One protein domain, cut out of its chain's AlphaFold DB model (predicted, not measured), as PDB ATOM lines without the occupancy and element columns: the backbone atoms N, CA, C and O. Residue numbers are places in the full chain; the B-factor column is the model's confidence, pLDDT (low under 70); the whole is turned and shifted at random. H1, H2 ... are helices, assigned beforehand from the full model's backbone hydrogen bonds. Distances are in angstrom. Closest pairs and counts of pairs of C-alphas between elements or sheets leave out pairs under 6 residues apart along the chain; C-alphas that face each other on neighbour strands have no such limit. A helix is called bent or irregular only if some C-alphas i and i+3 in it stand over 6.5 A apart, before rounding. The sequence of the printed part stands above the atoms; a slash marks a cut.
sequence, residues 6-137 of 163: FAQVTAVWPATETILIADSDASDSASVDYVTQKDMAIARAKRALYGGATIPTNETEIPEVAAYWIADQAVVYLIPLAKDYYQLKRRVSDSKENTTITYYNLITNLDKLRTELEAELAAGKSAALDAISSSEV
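AT A GLANCE: This is residues 6 to 137 of the 163 residues of an uncharacterized protein of viral metagenome (UniProt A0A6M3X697). Two long bent helices, H4 and H5, fold back on each other as a long helical hairpin that makes the longest axis. H3 packs on H4a, short H1 crosses H4a, H2 meets the start of H3, and residues 95 to 101 stick out. The printed part has 132 residues with five named helices, H1 to H5 in chain order, and no named strand: the class is all helix. It is only just compact, close to loose, with a radius of gyration of the C-alphas of 16.8 A, and spans 60 by 30 by 21 A.

HOW THE PARTS SIT: By its hydrogen bonds H4, residues 64 to 93, was assigned as one helix, but it is bent, with C-alphas 77 and 80 6.6 A apart; its arms are H4a, residues 64 to 77, and H4b, residues 80 to 93. H5, residues 103 to 135, likewise assigned as one, is bent, with C-alphas 123 and 126 7.2 A apart, into H5a, residues 103 to 123, and H5b, residues 126 to 135. H1, residues 6 to 12, touches H4a; the closest C-alphas, Val 9 and Ala 71, are 5.1 A apart. H3, residues 34 to 50, touches H4a at a steep tilt of 55 degrees, opposite ways; the closest C-alphas, Ala 41 and Ala 74, are 4.9 A apart. H2, residues 14 to 24, touches residues 34 to 35 of H3. H4b and H5a are a helical hairpin at a shallow tilt of 7 degrees. Every O i to N i+4 pair is within hydrogen-bond range in H1, H2, H3, H4a, H5a and H5b, and 8 of 10 in H4b.

IN THESE COORDINATES: H1 begins at C-alpha 6 (16.447, -14.613, -11.026). H3 is 24.1 A long and H5a 30.6 A; H5b ends at C-alpha 135 (15.359, 6.619, -7.099).

THE WHOLE: The printed part has no cut; the link from H3 to H4 is long. Residues 24 to 32, 89 to 103 and 134 to 137 are under pLDDT 70.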
ATOM      1  N   PHE A   6      16.114 -13.218 -10.773       85.44
ATOM      2  CA  PHE A   6      16.447 -14.613 -11.026       85.44
ATOM      3  C   PHE A   6      15.329 -15.314 -11.804       85.44
ATOM      4  O   PHE A   6      15.608 -16.008 -12.789       85.44
ATOM      5  N   ALA A   7      14.073 -15.101 -11.405       84.50
ATOM      6  CA  ALA A   7      12.912 -15.614 -12.126       84.50
ATOM      7  C   ALA A   7      12.780 -14.989 -13.524       84.50
ATOM      8  O   ALA A   7      12.436 -15.685 -14.481       84.50
ATOM      9  N   GLN A   8      13.105 -13.700 -13.666       86.00
ATOM     10  CA  GLN A   8      13.049 -13.016 -14.954       86.00
ATOM     11  C   GLN A   8      14.078 -13.569 -15.947       86.00
ATOM     12  O   GLN A   8      13.735 -13.807 -17.102       86.00
ATOM     13  N   VAL A   9      15.303 -13.868 -15.499       83.56
ATOM     14  CA  VAL A   9      16.297 -14.566 -16.333       83.56
ATOM     15  C   VAL A   9      15.731 -15.897 -16.837       83.56
ATOM     16  O   VAL A   9      15.834 -16.187 -18.025       83.56
ATOM     17  N   THR A  10      15.058 -16.673 -15.979       85.75
ATOM     18  CA  THR A  10      14.418 -17.936 -16.389       85.75
ATOM     19  C   THR A  10      13.315 -17.718 -17.423       85.75
ATOM     20  O   THR A  10      13.188 -18.510 -18.358       85.75
ATOM     21  N   ALA A  11      12.531 -16.646 -17.295       82.06
ATOM     22  CA  ALA A  11      11.433 -16.338 -18.208       82.06
ATOM     23  C   ALA A  11      11.901 -16.015 -19.638       82.06
ATOM     24  O   ALA A  11      11.198 -16.348 -20.593       82.06
ATOM     25  N   VAL A  12      13.087 -15.417 -19.800       82.06
ATOM     26  CA  VAL A  12      13.633 -15.019 -21.112       82.06
ATOM     27  C   VAL A  12      14.094 -16.224 -21.943       82.06
ATOM     28  O   VAL A  12      13.995 -16.209 -23.168       82.06
ATOM     29  N   TRP A  13      14.570 -17.299 -21.307       79.31
ATOM     30  CA  TRP A  13      15.122 -18.464 -22.022       79.31
ATOM     31  C   TRP A  13      14.865 -19.830 -21.345       79.31
ATOM     32  O   TRP A  13      15.780 -20.643 -21.159       79.31
ATOM     33  N   PRO A  14      13.599 -20.160 -21.030       81.62
ATOM     34  CA  PRO A  14      13.251 -21.250 -20.112       81.62
ATOM     35  C   PRO A  14      13.704 -22.639 -20.585       81.62
ATOM     36  O   PRO A  14      14.107 -23.483 -19.782       81.62
ATOM     37  N   ALA A  15      13.663 -22.895 -21.896       77.44
ATOM     38  CA  ALA A  15      14.033 -24.193 -22.461       77.44
ATOM     39  C   ALA A  15      15.541 -24.477 -22.353       77.44
ATOM     40  O   ALA A  15      15.936 -25.603 -22.051       77.44
ATOM     41  N   THR A  16      16.382 -23.466 -22.588       79.94
ATOM     42  CA  THR A  16      17.842 -23.590 -22.475       79.94
ATOM     43  C   THR A  16      18.253 -23.735 -21.017       79.94
ATOM     44  O   THR A  16      19.039 -24.622 -20.696       79.94
ATOM     45  N   GLU A  17      17.650 -22.945 -20.129       82.50
ATOM     46  CA  GLU A  17      17.877 -23.030 -18.687       82.50
ATOM     47  C   GLU A  17      17.534 -24.414 -18.117       82.50
ATOM     48  O   GLU A  17      18.352 -25.009 -17.422       82.50
ATOM     49  N   THR A  18      16.381 -24.984 -18.480       81.81
ATOM     50  CA  THR A  18      15.971 -26.324 -18.011       81.81
ATOM     51  C   THR A  18      16.998 -27.402 -18.376       81.81
ATOM     52  O   THR A  18      17.276 -28.292 -17.576       81.81
ATOM     53  N   ILE A  19      17.578 -27.326 -19.579       79.00
ATOM     54  CA  ILE A  19      18.590 -28.284 -20.044       79.00
ATOM     55  C   ILE A  19      19.893 -28.125 -19.257       79.00
ATOM     56  O   ILE A  19      20.490 -29.124 -18.862       79.00
ATOM     57  N   LEU A  20      20.330 -26.883 -19.031       79.62
ATOM     58  CA  LEU A  20      21.565 -26.599 -18.302       79.62
ATOM     59  C   LEU A  20      21.463 -27.013 -16.827       79.62
ATOM     60  O   LEU A  20      22.414 -27.586 -16.305       79.62
ATOM     61  N   ILE A  21      20.306 -26.803 -16.193       81.31
ATOM     62  CA  ILE A  21      20.031 -27.258 -14.819       81.31
ATOM     63  C   ILE A  21      19.992 -28.791 -14.740       81.31
ATOM     64  O   ILE A  21      20.613 -29.397 -13.872       81.31
ATOM     65  N   ALA A  22      19.297 -29.450 -15.671       74.75
ATOM     66  CA  ALA A  22      19.212 -30.911 -15.667       74.75
ATOM     67  C   ALA A  22      20.590 -31.589 -15.809       74.75
ATOM     68  O   ALA A  22      20.795 -32.679 -15.277       74.75
ATOM     69  N   ASP A  23      21.533 -30.957 -16.518       70.44
ATOM     70  CA  ASP A  23      22.905 -31.458 -16.644       70.44
ATOM     71  C   ASP A  23      23.794 -31.067 -15.454       70.44
ATOM     72  O   ASP A  23      24.671 -31.851 -15.104       70.44
ATOM     73  N   SER A  24      23.566 -29.918 -14.798       66.06
ATOM     74  CA  SER A  24      24.312 -29.535 -13.585       66.06
ATOM     75  C   SER A  24      24.106 -30.523 -12.438       66.06
ATOM     76  O   SER A  24      25.053 -30.822 -11.711       66.06
ATOM     77  N   ASP A  25      22.899 -31.083 -12.333       63.06
ATOM     78  CA  ASP A  25      22.525 -32.067 -11.310       63.06
ATOM     79  C   ASP A  25      23.007 -33.492 -11.637       63.06
ATOM     80  O   ASP A  25      23.058 -34.364 -10.762       63.06
ATOM     81  N   ALA A  26      23.385 -33.753 -12.893       59.41
ATOM     82  CA  ALA A  26      24.015 -35.004 -13.278       59.41
ATOM     83  C   ALA A  26      25.470 -34.979 -12.787       59.41
ATOM     84  O   ALA A  26      26.288 -34.196 -13.257       59.41
ATOM     85  N   SER A  27      25.785 -35.844 -11.824       53.03
ATOM     86  CA  SER A  27      27.040 -35.942 -11.060       53.03
ATOM     87  C   SER A  27      28.310 -36.292 -11.865       53.03
ATOM     88  O   SER A  27      29.211 -36.953 -11.346       53.03
ATOM     89  N   ASP A  28      28.397 -35.898 -13.133       55.84
ATOM     90  CA  ASP A  28      29.628 -35.943 -13.906       55.84
ATOM     91  C   ASP A  28      30.483 -34.732 -13.531       55.84
ATOM     92  O   ASP A  28      30.065 -33.589 -13.660       55.84
ATOM     93  N   SER A  29      31.726 -34.979 -13.119       49.03
ATOM     94  CA  SER A  29      32.754 -33.982 -12.746       49.03
ATOM     95  C   SER A  29      33.081 -32.882 -13.786       49.03
ATOM     96  O   SER A  29      34.006 -32.098 -13.580       49.03
ATOM     97  N   ALA A  30      32.344 -32.823 -14.897       53.12
ATOM     98  CA  ALA A  30      32.424 -31.820 -15.953       53.12
ATOM     99  C   ALA A  30      31.112 -31.024 -16.135       53.12
ATOM    100  O   ALA A  30      30.991 -30.290 -17.118       53.12
ATOM    101  N   SER A  31      30.124 -31.185 -15.245       58.72
ATOM    102  CA  SER A  31      28.885 -30.415 -15.311       58.72
ATOM    103  C   SER A  31      29.164 -28.946 -14.979       58.72
ATOM    104  O   SER A  31      29.921 -28.601 -14.069       58.72
ATOM    105  N   VAL A  32      28.615 -28.054 -15.799       63.72
ATOM    106  CA  VAL A  32      28.698 -26.616 -15.552       63.72
ATOM    107  C   VAL A  32      27.685 -26.309 -14.461       63.72
ATOM    108  O   VAL A  32      26.494 -26.515 -14.677       63.72
ATOM    109  N   ASP A  33      28.140 -25.820 -13.306       80.12
ATOM    110  CA  ASP A  33      27.245 -25.350 -12.245       80.12
ATOM    111  C   ASP A  33      26.511 -24.088 -12.718       80.12
ATOM    112  O   ASP A  33      26.972 -22.953 -12.558       80.12
ATOM    113  N   TYR A  34      25.385 -24.312 -13.392       82.25
ATOM    114  CA  TYR A  34      24.598 -23.271 -14.032       82.25
ATOM    115  C   TYR A  34      24.057 -22.264 -13.018       82.25
ATOM    116  O   TYR A  34      24.029 -21.072 -13.315       82.25
ATOM    117  N   VAL A  35      23.673 -22.717 -11.820       84.56
ATOM    118  CA  VAL A  35      23.132 -21.845 -10.768       84.56
ATOM    119  C   VAL A  35      24.193 -20.834 -10.343       84.56
ATOM    120  O   VAL A  35      23.951 -19.627 -10.407       84.56
ATOM    121  N   THR A  36      25.410 -21.300 -10.049       86.25
ATOM    122  CA  THR A  36      26.531 -20.407  -9.720       86.25
ATOM    123  C   THR A  36      26.858 -19.457 -10.877       86.25
ATOM    124  O   THR A  36      27.114 -18.268 -10.671       86.25
ATOM    125  N   GLN A  37      26.830 -19.941 -12.120       88.00
ATOM    126  CA  GLN A  37      27.111 -19.109 -13.296       88.00
ATOM    127  C   GLN A  37      26.037 -18.040 -13.523       88.00
ATOM    128  O   GLN A  37      26.363 -16.910 -13.893       88.00
ATOM    129  N   LYS A  38      24.772 -18.362 -13.244       88.06
ATOM    130  CA  LYS A  38      23.649 -17.425 -13.279       88.06
ATOM    131  C   LYS A  38      23.807 -16.327 -12.230       88.06
ATOM    132  O   LYS A  38      23.706 -15.152 -12.581       88.06
ATOM    133  N   ASP A  39      24.175 -16.673 -11.000       90.00
ATOM    134  CA  ASP A  39      24.456 -15.688  -9.949       90.00
ATOM    135  C   ASP A  39      25.613 -14.756 -10.334       90.00
ATOM    136  O   ASP A  39      25.529 -13.530 -10.196       90.00
ATOM    137  N   MET A  40      26.689 -15.316 -10.897       88.50
ATOM    138  CA  MET A  40      27.823 -14.532 -11.388       88.50
ATOM    139  C   MET A  40      27.433 -13.610 -12.551       88.50
ATOM    140  O   MET A  40      27.888 -12.462 -12.598       88.50
ATOM    141  N   ALA A  41      26.585 -14.077 -13.473       90.38
ATOM    142  CA  ALA A  41      26.083 -13.285 -14.590       90.38
ATOM    143  C   ALA A  41      25.202 -12.123 -14.117       90.38
ATOM    144  O   ALA A  41      25.409 -10.992 -14.561       90.38
ATOM    145  N   ILE A  42      24.301 -12.361 -13.160       90.81
ATOM    146  CA  ILE A  42      23.475 -11.317 -12.539       90.81
ATOM    147  C   ILE A  42      24.363 -10.299 -11.816       90.81
ATOM    148  O   ILE A  42      24.227  -9.095 -12.028       90.81
ATOM    149  N   ALA A  43      25.337 -10.748 -11.020       89.62
ATOM    150  CA  ALA A  43      26.267  -9.848 -10.339       89.62
ATOM    151  C   ALA A  43      27.107  -9.019 -11.326       89.62
ATOM    152  O   ALA A  43      27.443  -7.862 -11.059       89.62
ATOM    153  N   ARG A  44      27.466  -9.589 -12.481       90.75
ATOM    154  CA  ARG A  44      28.149  -8.869 -13.562       90.75
ATOM    155  C   ARG A  44      27.229  -7.849 -14.235       90.75
ATOM    156  O   ARG A  44      27.678  -6.736 -14.491       90.75
ATOM    157  N   ALA A  45      25.969  -8.194 -14.483       90.31
ATOM    158  CA  ALA A  45      24.972  -7.294 -15.060       90.31
ATOM    159  C   ALA A  45      24.651  -6.116 -14.126       90.31
ATOM    160  O   ALA A  45      24.666  -4.969 -14.570       90.31
ATOM    161  N   LYS A  46      24.504  -6.369 -12.816       89.50
ATOM    162  CA  LYS A  46      24.387  -5.319 -11.787       89.50
ATOM    163  C   LYS A  46      25.576  -4.349 -11.861       89.50
ATOM    164  O   LYS A  46      25.381  -3.144 -11.982       89.50
ATOM    165  N   ARG A  47      26.815  -4.856 -11.910       88.75
ATOM    166  CA  ARG A  47      28.018  -4.012 -12.089       88.75
ATOM    167  C   ARG A  47      28.041  -3.251 -13.416       88.75
ATOM    168  O   ARG A  47      28.577  -2.152 -13.464       88.75
ATOM    169  N   ALA A  48      27.494  -3.809 -14.493       88.25
ATOM    170  CA  ALA A  48      27.449  -3.130 -15.789       88.25
ATOM    171  C   ALA A  48      26.502  -1.919 -15.788       88.25
ATOM    172  O   ALA A  48      26.770  -0.948 -16.498       88.25
ATOM    173  N   LEU A  49      25.426  -1.975 -14.996       86.12
ATOM    174  CA  LEU A  49      24.456  -0.888 -14.874       86.12
ATOM    175  C   LEU A  49      24.895   0.174 -13.856       86.12
ATOM    176  O   LEU A  49      24.956   1.350 -14.191       86.12
ATOM    177  N   TYR A  50      25.256  -0.244 -12.640       85.00
ATOM    178  CA  TYR A  50      25.650   0.661 -11.552       85.00
ATOM    179  C   TYR A  50      27.109   1.142 -11.665       85.00
ATOM    180  O   TYR A  50      27.504   2.127 -11.041       85.00
ATOM    181  N   GLY A  51      27.941   0.468 -12.463       83.06
ATOM    182  CA  GLY A  51      29.344   0.821 -12.647       83.06
ATOM    183  C   GLY A  51      30.130   0.755 -11.337       83.06
ATOM    184  O   GLY A  51      30.357  -0.325 -10.793       83.06
ATOM    185  N   GLY A  52      30.578   1.921 -10.863       73.94
ATOM    186  CA  GLY A  52      31.285   2.086  -9.589       73.94
ATOM    187  C   GLY A  52      30.403   2.538  -8.421       73.94
ATOM    188  O   GLY A  52      30.933   2.735  -7.331       73.94
ATOM    189  N   ALA A  53      29.101   2.738  -8.640       75.00
ATOM    190  CA  ALA A  53      28.164   3.103  -7.584       75.00
ATOM    191  C   ALA A  53      27.893   1.922  -6.638       75.00
ATOM    192  O   ALA A  53      28.114   0.755  -6.981       75.00
ATOM    193  N   THR A  54      27.403   2.230  -5.436       78.38
ATOM    194  CA  THR A  54      26.988   1.215  -4.465       78.38
ATOM    195  C   THR A  54      25.822   0.421  -5.043       78.38
ATOM    196  O   THR A  54      24.778   0.978  -5.361       78.38
ATOM    197  N   ILE A  55      26.006  -0.890  -5.193       82.25
ATOM    198  CA  ILE A  55      24.966  -1.781  -5.709       82.25
ATOM    199  C   ILE A  55      24.030  -2.142  -4.549       82.25
ATOM    200  O   ILE A  55      24.525  -2.648  -3.536       82.25
ATOM    201  N   PRO A  56      22.708  -1.946  -4.686       79.50
ATOM    202  CA  PRO A  56      21.746  -2.390  -3.687       79.50
ATOM    203  C   PRO A  56      21.866  -3.895  -3.444       79.50
ATOM    204  O   PRO A  56      21.932  -4.692  -4.387       79.50
ATOM    205  N   THR A  57      21.904  -4.291  -2.172       76.19
ATOM    206  CA  THR A  57      21.977  -5.717  -1.807       76.19
ATOM    207  C   THR A  57      20.604  -6.378  -1.951       76.19
ATOM    208  O   THR A  57      20.522  -7.547  -2.322       76.19
ATOM    209  N   ASN A  58      19.529  -5.619  -1.706       78.38
ATOM    210  CA  ASN A  58      18.153  -6.086  -1.828       78.38
ATOM    211  C   ASN A  58      17.593  -5.790  -3.220       78.38
ATOM    212  O   ASN A  58      17.650  -4.660  -3.700       78.38
ATOM    213  N   GLU A  59      16.966  -6.783  -3.850       77.12
ATOM    214  CA  GLU A  59      16.349  -6.599  -5.174       77.12
ATOM    215  C   GLU A  59      15.105  -5.704  -5.132       77.12
ATOM    216  O   GLU A  59      14.740  -5.104  -6.136       77.12
ATOM    217  N   THR A  60      14.490  -5.545  -3.958       76.88
ATOM    218  CA  THR A  60      13.344  -4.651  -3.742       76.88
ATOM    219  C   THR A  60      13.696  -3.169  -3.873       76.88
ATOM    220  O   THR A  60      12.801  -2.359  -4.082       76.88
ATOM    221  N   GLU A  61      14.974  -2.822  -3.717       78.00
ATOM    222  CA  GLU A  61      15.499  -1.456  -3.854       78.00
ATOM    223  C   GLU A  61      15.886  -1.142  -5.308       78.00
ATOM    224  O   GLU A  61      16.209  -0.005  -5.636       78.00
ATOM    225  N   ILE A  62      15.860  -2.142  -6.195       82.00
ATOM    226  CA  ILE A  62      16.187  -1.970  -7.607       82.00
ATOM    227  C   ILE A  62      14.907  -1.574  -8.355       82.00
ATOM    228  O   ILE A  62      13.927  -2.326  -8.322       82.00
ATOM    229  N   PRO A  63      14.896  -0.435  -9.076       84.75
ATOM    230  CA  PRO A  63      13.758  -0.053  -9.901       84.75
ATOM    231  C   PRO A  63      13.410  -1.142 -10.918       84.75
ATOM    232  O   PRO A  63      14.293  -1.735 -11.532       84.75
ATOM    233  N   GLU A  64      12.121  -1.366 -11.155       85.00
ATOM    234  CA  GLU A  64      11.617  -2.427 -12.038       85.00
ATOM    235  C   GLU A  64      12.248  -2.397 -13.443       85.00
ATOM    236  O   GLU A  64      12.720  -3.416 -13.941       85.00
ATOM    237  N   VAL A  65      12.361  -1.211 -14.048       85.44
ATOM    238  CA  VAL A  65      13.006  -1.026 -15.362       85.44
ATOM    239  C   VAL A  65      14.483  -1.442 -15.333       85.44
ATOM    240  O   VAL A  65      14.975  -2.068 -16.272       85.44
ATOM    241  N   ALA A  66      15.188  -1.136 -14.242       85.62
ATOM    242  CA  ALA A  66      16.571  -1.556 -14.050       85.62
ATOM    243  C   ALA A  66      16.671  -3.072 -13.819       85.62
ATOM    244  O   ALA A  66      17.586  -3.701 -14.343       85.62
ATOM    245  N   ALA A  67      15.723  -3.671 -13.092       86.38
ATOM    246  CA  ALA A  67      15.665  -5.112 -12.857       86.38
ATOM    247  C   ALA A  67      15.484  -5.905 -14.165       86.38
ATOM    248  O   ALA A  67      16.227  -6.861 -14.393       86.38
ATOM    249  N   TYR A  68      14.582  -5.470 -15.054       88.00
ATOM    250  CA  TYR A  68      14.418  -6.066 -16.387       88.00
ATOM    251  C   TYR A  68      15.693  -5.955 -17.223       88.00
ATOM    252  O   TYR A  68      16.192  -6.960 -17.724       88.00
ATOM    253  N   TRP A  69      16.291  -4.760 -17.277       90.25
ATOM    254  CA  TRP A  69      17.544  -4.553 -18.002       90.25
ATOM    255  C   TRP A  69      18.677  -5.449 -17.473       90.25
ATOM    256  O   TRP A  69      19.437  -6.029 -18.245       90.25
ATOM    257  N   ILE A  70      18.791  -5.601 -16.147       90.00
ATOM    258  CA  ILE A  70      19.787  -6.481 -15.518       90.00
ATOM    259  C   ILE A  70      19.545  -7.944 -15.903       90.00
ATOM    260  O   ILE A  70      20.514  -8.651 -16.185       90.00
ATOM    261  N   ALA A  71      18.291  -8.401 -15.915       88.56
ATOM    262  CA  ALA A  71      17.949  -9.769 -16.290       88.56
ATOM    263  C   ALA A  71      18.336 -10.065 -17.749       88.56
ATOM    264  O   ALA A  71      19.047 -11.037 -18.009       88.56
ATOM    265  N   ASP A  72      17.975  -9.185 -18.681       87.56
ATOM    266  CA  ASP A  72      18.297  -9.335 -20.105       87.56
ATOM    267  C   ASP A  72      19.817  -9.312 -20.341       87.56
ATOM    268  O   ASP A  72      20.377 -10.148 -21.059       87.56
ATOM    269  N   GLN A  73      20.531  -8.416 -19.652       90.75
ATOM    270  CA  GLN A  73      21.992  -8.336 -19.702       90.75
ATOM    271  C   GLN A  73      22.654  -9.599 -19.125       90.75
ATOM    272  O   GLN A  73      23.692 -10.042 -19.629       90.75
ATOM    273  N   ALA A  74      22.079 -10.195 -18.077       90.94
ATOM    274  CA  ALA A  74      22.567 -11.445 -17.507       90.94
ATOM    275  C   ALA A  74      22.406 -12.608 -18.497       90.94
ATOM    276  O   ALA A  74      23.348 -13.382 -18.672       90.94
ATOM    277  N   VAL A  75      21.278 -12.689 -19.211       89.56
ATOM    278  CA  VAL A  75      21.063 -13.693 -20.268       89.56
ATOM    279  C   VAL A  75      22.120 -13.561 -21.364       89.56
ATOM    280  O   VAL A  75      22.737 -14.558 -21.738       89.56
ATOM    281  N   VAL A  76      22.435 -12.340 -21.815       91.25
ATOM    282  CA  VAL A  76      23.509 -12.107 -22.802       91.25
ATOM    283  C   VAL A  76      24.859 -12.672 -22.334       91.25
ATOM    284  O   VAL A  76      25.607 -13.226 -23.142       91.25
ATOM    285  N   TYR A  77      25.173 -12.596 -21.037       91.88
ATOM    286  CA  TYR A  77      26.391 -13.197 -20.481       91.88
ATOM    287  C   TYR A  77      26.346 -14.723 -20.369       91.88
ATOM    288  O   TYR A  77      27.405 -15.351 -20.412       91.88
ATOM    289  N   LEU A  78      25.160 -15.315 -20.252       88.94
ATOM    290  CA  LEU A  78      24.978 -16.763 -20.146       88.94
ATOM    291  C   LEU A  78      24.909 -17.456 -21.519       88.94
ATOM    292  O   LEU A  78      25.232 -18.640 -21.626       88.94
ATOM    293  N   ILE A  79      24.570 -16.736 -22.593       88.75
ATOM    294  CA  ILE A  79      24.506 -17.290 -23.957       88.75
ATOM    295  C   ILE A  79      25.822 -17.960 -24.409       88.75
ATOM    296  O   ILE A  79      25.752 -19.079 -24.924       88.75
ATOM    297  N   PRO A  80      27.022 -17.366 -24.233       88.25
ATOM    298  CA  PRO A  80      28.280 -18.031 -24.579       88.25
ATOM    299  C   PRO A  80      28.465 -19.379 -23.870       88.25
ATOM    300  O   PRO A  80      28.847 -20.354 -24.506       88.25
ATOM    301  N   LEU A  81      28.101 -19.456 -22.588       85.81
ATOM    302  CA  LEU A  81      28.171 -20.686 -21.800       85.81
ATOM    303  C   LEU A  81      27.222 -21.758 -22.347       85.81
ATOM    304  O   LEU A  81      27.611 -22.916 -22.492       85.81
ATOM    305  N   ALA A  82      26.000 -21.373 -22.722       82.81
ATOM    306  CA  ALA A  82      25.063 -22.283 -23.375       82.81
ATOM    307  C   ALA A  82      25.598 -22.780 -24.730       82.81
ATOM    308  O   ALA A  82      25.466 -23.959 -25.061       82.81
ATOM    309  N   LYS A  83      26.242 -21.907 -25.518       84.38
ATOM    310  CA  LYS A  83      26.871 -22.288 -26.793       84.38
ATOM    311  C   LYS A  83      27.996 -23.303 -26.589       84.38
ATOM    312  O   LYS A  83      28.025 -24.300 -27.312       84.38
ATOM    313  N   ASP A  84      28.866 -23.077 -25.610       81.81
ATOM    314  CA  ASP A  84      29.961 -23.990 -25.267       81.81
ATOM    315  C   ASP A  84      29.420 -25.347 -24.792       81.81
ATOM    316  O   ASP A  84      29.877 -26.397 -25.249       81.81
ATOM    317  N   TYR A  85      28.371 -25.339 -23.962       78.75
ATOM    318  CA  TYR A  85      27.670 -26.549 -23.537       78.75
ATOM    319  C   TYR A  85      27.154 -27.362 -24.734       78.75
ATOM    320  O   TYR A  85      27.467 -28.550 -24.876       78.75
ATOM    321  N   TYR A  86      26.410 -26.725 -25.646       76.38
ATOM    322  CA  TYR A  86      25.888 -27.409 -26.829       76.38
ATOM    323  C   TYR A  86      27.010 -27.894 -27.757       76.38
ATOM    324  O   TYR A  86      26.884 -28.975 -28.334       76.38
ATOM    325  N   GLN A  87      28.113 -27.150 -27.878       74.38
ATOM    326  CA  GLN A  87      29.295 -27.552 -28.648       74.38
ATOM    327  C   GLN A  87      29.963 -28.815 -28.103       74.38
ATOM    328  O   GLN A  87      30.310 -29.710 -28.878       74.38
ATOM    329  N   LEU A  88      30.132 -28.893 -26.783       71.31
ATOM    330  CA  LEU A  88      30.826 -29.993 -26.121       71.31
ATOM    331  C   LEU A  88      29.961 -31.255 -26.034       71.31
ATOM    332  O   LEU A  88      30.449 -32.342 -26.340       71.31
ATOM    333  N   LYS A  89      28.675 -31.136 -25.678       65.81
ATOM    334  CA  LYS A  89      27.792 -32.297 -25.453       65.81
ATOM    335  C   LYS A  89      27.149 -32.840 -26.737       65.81
ATOM    336  O   LYS A  89      27.068 -34.056 -26.896       65.81
ATOM    337  N   ARG A  90      26.735 -32.001 -27.705       57.12
ATOM    338  CA  ARG A  90      26.076 -32.504 -28.938       57.12
ATOM    339  C   ARG A  90      27.026 -33.078 -29.984       57.12
ATOM    340  O   ARG A  90      26.611 -33.961 -30.729       57.12
ATOM    341  N   ARG A  91      28.311 -32.692 -29.991       49.81
ATOM    342  CA  ARG A  91      29.332 -33.418 -30.777       49.81
ATOM    343  C   ARG A  91      29.408 -34.903 -30.405       49.81
ATOM    344  O   ARG A  91      29.826 -35.708 -31.230       49.81
ATOM    345  N   VAL A  92      28.992 -35.259 -29.190       45.59
ATOM    346  CA  VAL A  92      28.973 -36.638 -28.690       45.59
ATOM    347  C   VAL A  92      27.631 -37.334 -28.990       45.59
ATOM    348  O   VAL A  92      27.605 -38.552 -29.160       45.59
ATOM    349  N   SER A  93      26.523 -36.587 -29.123       47.53
ATOM    350  CA  SER A  93      25.166 -37.149 -29.273       47.53
ATOM    351  C   SER A  93      24.658 -37.304 -30.711       47.53
ATOM    352  O   SER A  93      23.694 -38.037 -30.903       47.53
ATOM    353  N   ASP A  94      25.281 -36.691 -31.727       46.41
ATOM    354  CA  ASP A  94      24.853 -36.794 -33.147       46.41
ATOM    355  C   ASP A  94      24.890 -38.238 -33.711       46.41
ATOM    356  O   ASP A  94      24.417 -38.503 -34.814       46.41
ATOM    357  N   SER A  95      25.413 -39.202 -32.944       49.34
ATOM    358  CA  SER A  95      25.342 -40.634 -33.262       49.34
ATOM    359  C   SER A  95      24.023 -41.311 -32.860       49.34
ATOM    360  O   SER A  95      23.820 -42.474 -33.214       49.34
ATOM    361  N   LYS A  96      23.123 -40.634 -32.128       46.41
ATOM    362  CA  LYS A  96      21.876 -41.229 -31.625       46.41
ATOM    363  C   LYS A  96      20.679 -40.274 -31.739       46.41
ATOM    364  O   LYS A  96      20.560 -39.307 -31.005       46.41
ATOM    365  N   GLU A  97      19.765 -40.663 -32.628       47.66
ATOM    366  CA  GLU A  97      18.311 -40.444 -32.554       47.66
ATOM    367  C   GLU A  97      17.729 -39.053 -32.902       47.66
ATOM    368  O   GLU A  97      17.715 -38.103 -32.127       47.66
ATOM    369  N   ASN A  98      17.123 -39.004 -34.095       46.78
ATOM    370  CA  ASN A  98      15.770 -38.500 -34.384       46.78
ATOM    371  C   ASN A  98      15.298 -37.173 -33.744       46.78
ATOM    372  O   ASN A  98      14.118 -37.023 -33.426       46.78
ATOM    373  N   THR A  99      16.178 -36.183 -33.593       52.59
ATOM    374  CA  THR A  99      15.806 -34.828 -33.165       52.59
ATOM    375  C   THR A  99      15.762 -33.871 -34.361       52.59
ATOM    376  O   THR A  99      16.771 -33.576 -34.991       52.59
ATOM    377  N   THR A 100      14.569 -33.350 -34.670       50.97
ATOM    378  CA  THR A 100      14.284 -32.459 -35.818       50.97
ATOM    379  C   THR A 100      14.990 -31.093 -35.739       50.97
ATOM    380  O   THR A 100      15.053 -30.365 -36.728       50.97
ATOM    381  N   ILE A 101      15.548 -30.724 -34.579       58.75
ATOM    382  CA  ILE A 101      16.299 -29.475 -34.392       58.75
ATOM    383  C   ILE A 101      17.795 -29.788 -34.358       58.75
ATOM    384  O   ILE A 101      18.334 -30.260 -33.349       58.75
ATOM    385  N   THR A 102      18.464 -29.486 -35.471       64.75
ATOM    386  CA  THR A 102      19.915 -29.629 -35.610       64.75
ATOM    387  C   THR A 102      20.649 -28.705 -34.634       64.75
ATOM    388  O   THR A 102      20.179 -27.619 -34.290       64.75
ATOM    389  N   TYR A 103      21.836 -29.121 -34.192       69.50
ATOM    390  CA  TYR A 103      22.711 -28.320 -33.326       69.50
ATOM    391  C   TYR A 103      22.981 -26.909 -33.893       69.50
ATOM    392  O   TYR A 103      22.949 -25.922 -33.159       69.50
ATOM    393  N   TYR A 104      23.161 -26.798 -35.212       70.38
ATOM    394  CA  TYR A 104      23.369 -25.516 -35.890       70.38
ATOM    395  C   TYR A 104      22.171 -24.568 -35.741       70.38
ATOM    396  O   TYR A 104      22.367 -23.363 -35.577       70.38
ATOM    397  N   ASN A 105      20.942 -25.098 -35.731       75.56
ATOM    398  CA  ASN A 105      19.738 -24.294 -35.521       75.56
ATOM    399  C   ASN A 105      19.689 -23.727 -34.096       75.56
ATOM    400  O   ASN A 105      19.317 -22.571 -33.922       75.56
ATOM    401  N   LEU A 106      20.113 -24.499 -33.088       75.50
ATOM    402  CA  LEU A 106      20.166 -24.023 -31.700       75.50
ATOM    403  C   LEU A 106      21.170 -22.886 -31.522       75.50
ATOM    404  O   LEU A 106      20.818 -21.855 -30.963       75.50
ATOM    405  N   ILE A 107      22.390 -23.037 -32.045       80.69
ATOM    406  CA  ILE A 107      23.391 -21.963 -31.985       80.69
ATOM    407  C   ILE A 107      22.909 -20.714 -32.714       80.69
ATOM    408  O   ILE A 107      23.017 -19.617 -32.179       80.69
ATOM    409  N   THR A 108      22.339 -20.879 -33.908       82.00
ATOM    410  CA  THR A 108      21.812 -19.748 -34.681       82.00
ATOM    411  C   THR A 108      20.694 -19.030 -33.923       82.00
ATOM    412  O   THR A 108      20.643 -17.804 -33.930       82.00
ATOM    413  N   ASN A 109      19.812 -19.767 -33.245       83.00
ATOM    414  CA  ASN A 109      18.753 -19.177 -32.427       83.00
ATOM    415  C   ASN A 109      19.311 -18.443 -31.199       83.00
ATOM    416  O   ASN A 109      18.820 -17.367 -30.879       83.00
ATOM    417  N   LEU A 110      20.358 -18.971 -30.557       85.75
ATOM    418  CA  LEU A 110      21.047 -18.284 -29.460       85.75
ATOM    419  C   LEU A 110      21.734 -16.994 -29.928       85.75
ATOM    420  O   LEU A 110      21.691 -15.992 -29.225       85.75
ATOM    421  N   ASP A 111      22.335 -16.994 -31.120       86.25
ATOM    422  CA  ASP A 111      22.953 -15.792 -31.690       86.25
ATOM    423  C   ASP A 111      21.907 -14.737 -32.081       86.25
ATOM    424  O   ASP A 111      22.136 -13.543 -31.885       86.25
ATOM    425  N   LYS A 112      20.733 -15.162 -32.568       85.88
ATOM    426  CA  LYS A 112      19.595 -14.261 -32.805       85.88
ATOM    427  C   LYS A 112      19.089 -13.650 -31.505       85.88
ATOM    428  O   LYS A 112      19.053 -12.431 -31.416       85.88
ATOM    429  N   LEU A 113      18.812 -14.479 -30.495       86.44
ATOM    430  CA  LEU A 113      18.379 -14.022 -29.173       86.44
ATOM    431  C   LEU A 113      19.384 -13.031 -28.581       86.44
ATOM    432  O   LEU A 113      19.005 -11.976 -28.094       86.44
ATOM    433  N   ARG A 114      20.682 -13.332 -28.682       87.19
ATOM    434  CA  ARG A 114      21.734 -12.415 -28.244       87.19
ATOM    435  C   ARG A 114      21.657 -11.072 -28.961       87.19
ATOM    436  O   ARG A 114      21.767 -10.043 -28.313       87.19
ATOM    437  N   THR A 115      21.506 -11.088 -30.282       88.62
ATOM    438  CA  THR A 115      21.463  -9.863 -31.092       88.62
ATOM    439  C   THR A 115      20.221  -9.028 -30.768       88.62
ATOM    440  O   THR A 115      20.316  -7.807 -30.668       88.62
ATOM    441  N   GLU A 116      19.072  -9.680 -30.585       87.75
ATOM    442  CA  GLU A 116      17.810  -9.047 -30.188       87.75
ATOM    443  C   GLU A 116      17.941  -8.396 -28.806       87.75
ATOM    444  O   GLU A 116      17.723  -7.192 -28.677       87.75
ATOM    445  N   LEU A 117      18.426  -9.145 -27.810       86.69
ATOM    446  CA  LEU A 117      18.656  -8.624 -26.462       86.69
ATOM    447  C   LEU A 117      19.695  -7.499 -26.452       86.69
ATOM    448  O   LEU A 117      19.479  -6.481 -25.808       86.69
ATOM    449  N   GLU A 118      20.812  -7.617 -27.176       89.06
ATOM    450  CA  GLU A 118      21.818  -6.546 -27.263       89.06
ATOM    451  C   GLU A 118      21.232  -5.252 -27.863       89.06
ATOM    452  O   GLU A 118      21.588  -4.155 -27.422       89.06
ATOM    453  N   ALA A 119      20.308  -5.359 -28.826       86.56
ATOM    454  CA  ALA A 119      19.609  -4.206 -29.389       86.56
ATOM    455  C   ALA A 119      18.626  -3.577 -28.385       86.56
ATOM    456  O   ALA A 119      18.616  -2.354 -28.220       86.56
ATOM    457  N   GLU A 120      17.843  -4.396 -27.683       84.12
ATOM    458  CA  GLU A 120      16.913  -3.947 -26.639       84.12
ATOM    459  C   GLU A 120      17.653  -3.305 -25.459       84.12
ATOM    460  O   GLU A 120      17.290  -2.219 -25.007       84.12
ATOM    461  N   LEU A 121      18.763  -3.903 -25.028       86.12
ATOM    462  CA  LEU A 121      19.626  -3.391 -23.966       86.12
ATOM    463  C   LEU A 121      20.250  -2.049 -24.335       86.12
ATOM    464  O   LEU A 121      20.332  -1.162 -23.482       86.12
ATOM    465  N   ALA A 122      20.673  -1.874 -25.590       86.50
ATOM    466  CA  ALA A 122      21.198  -0.601 -26.075       86.50
ATOM    467  C   ALA A 122      20.125   0.500 -26.065       86.50
ATOM    468  O   ALA A 122      20.427   1.632 -25.683       86.50
ATOM    469  N   ALA A 123      18.884   0.169 -26.430       83.75
ATOM    470  CA  ALA A 123      17.760   1.104 -26.405       83.75
ATOM    471  C   ALA A 123      17.274   1.418 -24.977       83.75
ATOM    472  O   ALA A 123      16.928   2.560 -24.679       83.75
ATOM    473  N   GLY A 124      17.270   0.425 -24.084       80.19
ATOM    474  CA  GLY A 124      16.757   0.532 -22.716       80.19
ATOM    475  C   GLY A 124      17.756   1.067 -21.687       80.19
ATOM    476  O   GLY A 124      17.356   1.441 -20.586       80.19
ATOM    477  N   LYS A 125      19.053   1.142 -22.022       84.62
ATOM    478  CA  LYS A 125      20.106   1.512 -21.061       84.62
ATOM    479  C   LYS A 125      19.913   2.895 -20.442       84.62
ATOM    480  O   LYS A 125      20.128   3.045 -19.243       84.62
ATOM    481  N   SER A 126      19.535   3.906 -21.228       82.69
ATOM    482  CA  SER A 126      19.312   5.254 -20.686       82.69
ATOM    483  C   SER A 126      18.134   5.271 -19.716       82.69
ATOM    484  O   SER A 126      18.275   5.786 -18.619       82.69
ATOM    485  N   ALA A 127      17.025   4.612 -20.063       82.38
ATOM    486  CA  ALA A 127      15.851   4.519 -19.198       82.38
ATOM    487  C   ALA A 127      16.152   3.790 -17.877       82.38
ATOM    488  O   ALA A 127      15.675   4.199 -16.821       82.38
ATOM    489  N   ALA A 128      16.976   2.738 -17.916       81.25
ATOM    490  CA  ALA A 128      17.415   2.029 -16.717       81.25
ATOM    491  C   ALA A 128      18.320   2.895 -15.820       81.25
ATOM    492  O   ALA A 128      18.167   2.879 -14.599       81.25
ATOM    493  N   LEU A 129      19.233   3.675 -16.410       85.25
ATOM    494  CA  LEU A 129      20.081   4.618 -15.669       85.25
ATOM    495  C   LEU A 129      19.272   5.780 -15.083       85.25
ATOM    496  O   LEU A 129      19.488   6.146 -13.927       85.25
ATOM    497  N   ASP A 130      18.319   6.325 -15.837       84.69
ATOM    498  CA  ASP A 130      17.430   7.393 -15.371       84.69
ATOM    499  C   ASP A 130      16.575   6.910 -14.191       84.69
ATOM    500  O   ASP A 130      16.435   7.626 -13.201       84.69
ATOM    501  N   ALA A 131      16.077   5.670 -14.245       82.12
ATOM    502  CA  ALA A 131      15.309   5.067 -13.157       82.12
ATOM    503  C   ALA A 131      16.128   4.956 -11.860       82.12
ATOM    504  O   ALA A 131      15.635   5.334 -10.798       82.12
ATOM    505  N   ILE A 132      17.388   4.509 -11.942       81.62
ATOM    506  CA  ILE A 132      18.304   4.471 -10.787       81.62
ATOM    507  C   ILE A 132      18.550   5.884 -10.251       81.62
ATOM    508  O   ILE A 132      18.383   6.125  -9.061       81.62
ATOM    509  N   SER A 133      18.870   6.825 -11.141       76.94
ATOM    510  CA  SER A 133      19.178   8.215 -10.774       76.94
ATOM    511  C   SER A 133      17.990   8.919 -10.110       76.94
ATOM    512  O   SER A 133      18.168   9.724  -9.203       76.94
ATOM    513  N   SER A 134      16.766   8.619 -10.553       63.34
ATOM    514  CA  SER A 134      15.539   9.173  -9.969       63.34
ATOM    515  C   SER A 134      15.193   8.566  -8.608       63.34
ATOM    516  O   SER A 134      14.605   9.246  -7.774       63.34
ATOM    517  N   SER A 135      15.597   7.316  -8.365       56.28
ATOM    518  CA  SER A 135      15.359   6.619  -7.099       56.28
ATOM    519  C   SER A 135      16.275   7.101  -5.967       56.28
ATOM    520  O   SER A 135      15.951   6.869  -4.808       56.28
ATOM    521  N   GLU A 136      17.393   7.771  -6.273       53.19
ATOM    522  CA  GLU A 136      18.301   8.362  -5.273       53.19
ATOM    523  C   GLU A 136      17.791   9.700  -4.692       53.19
ATOM    524  O   GLU A 136      18.395  10.225  -3.761       53.19
ATOM    525  N   VAL A 137      16.697  10.274  -5.216       48.41
ATOM    526  CA  VAL A 137      16.240  11.637  -4.860       48.41
ATOM    527  C   VAL A 137      15.186  11.670  -3.736       48.41
ATOM    528  O   VAL A 137      14.897  12.748  -3.220       48.41
TER     529      VAL A 137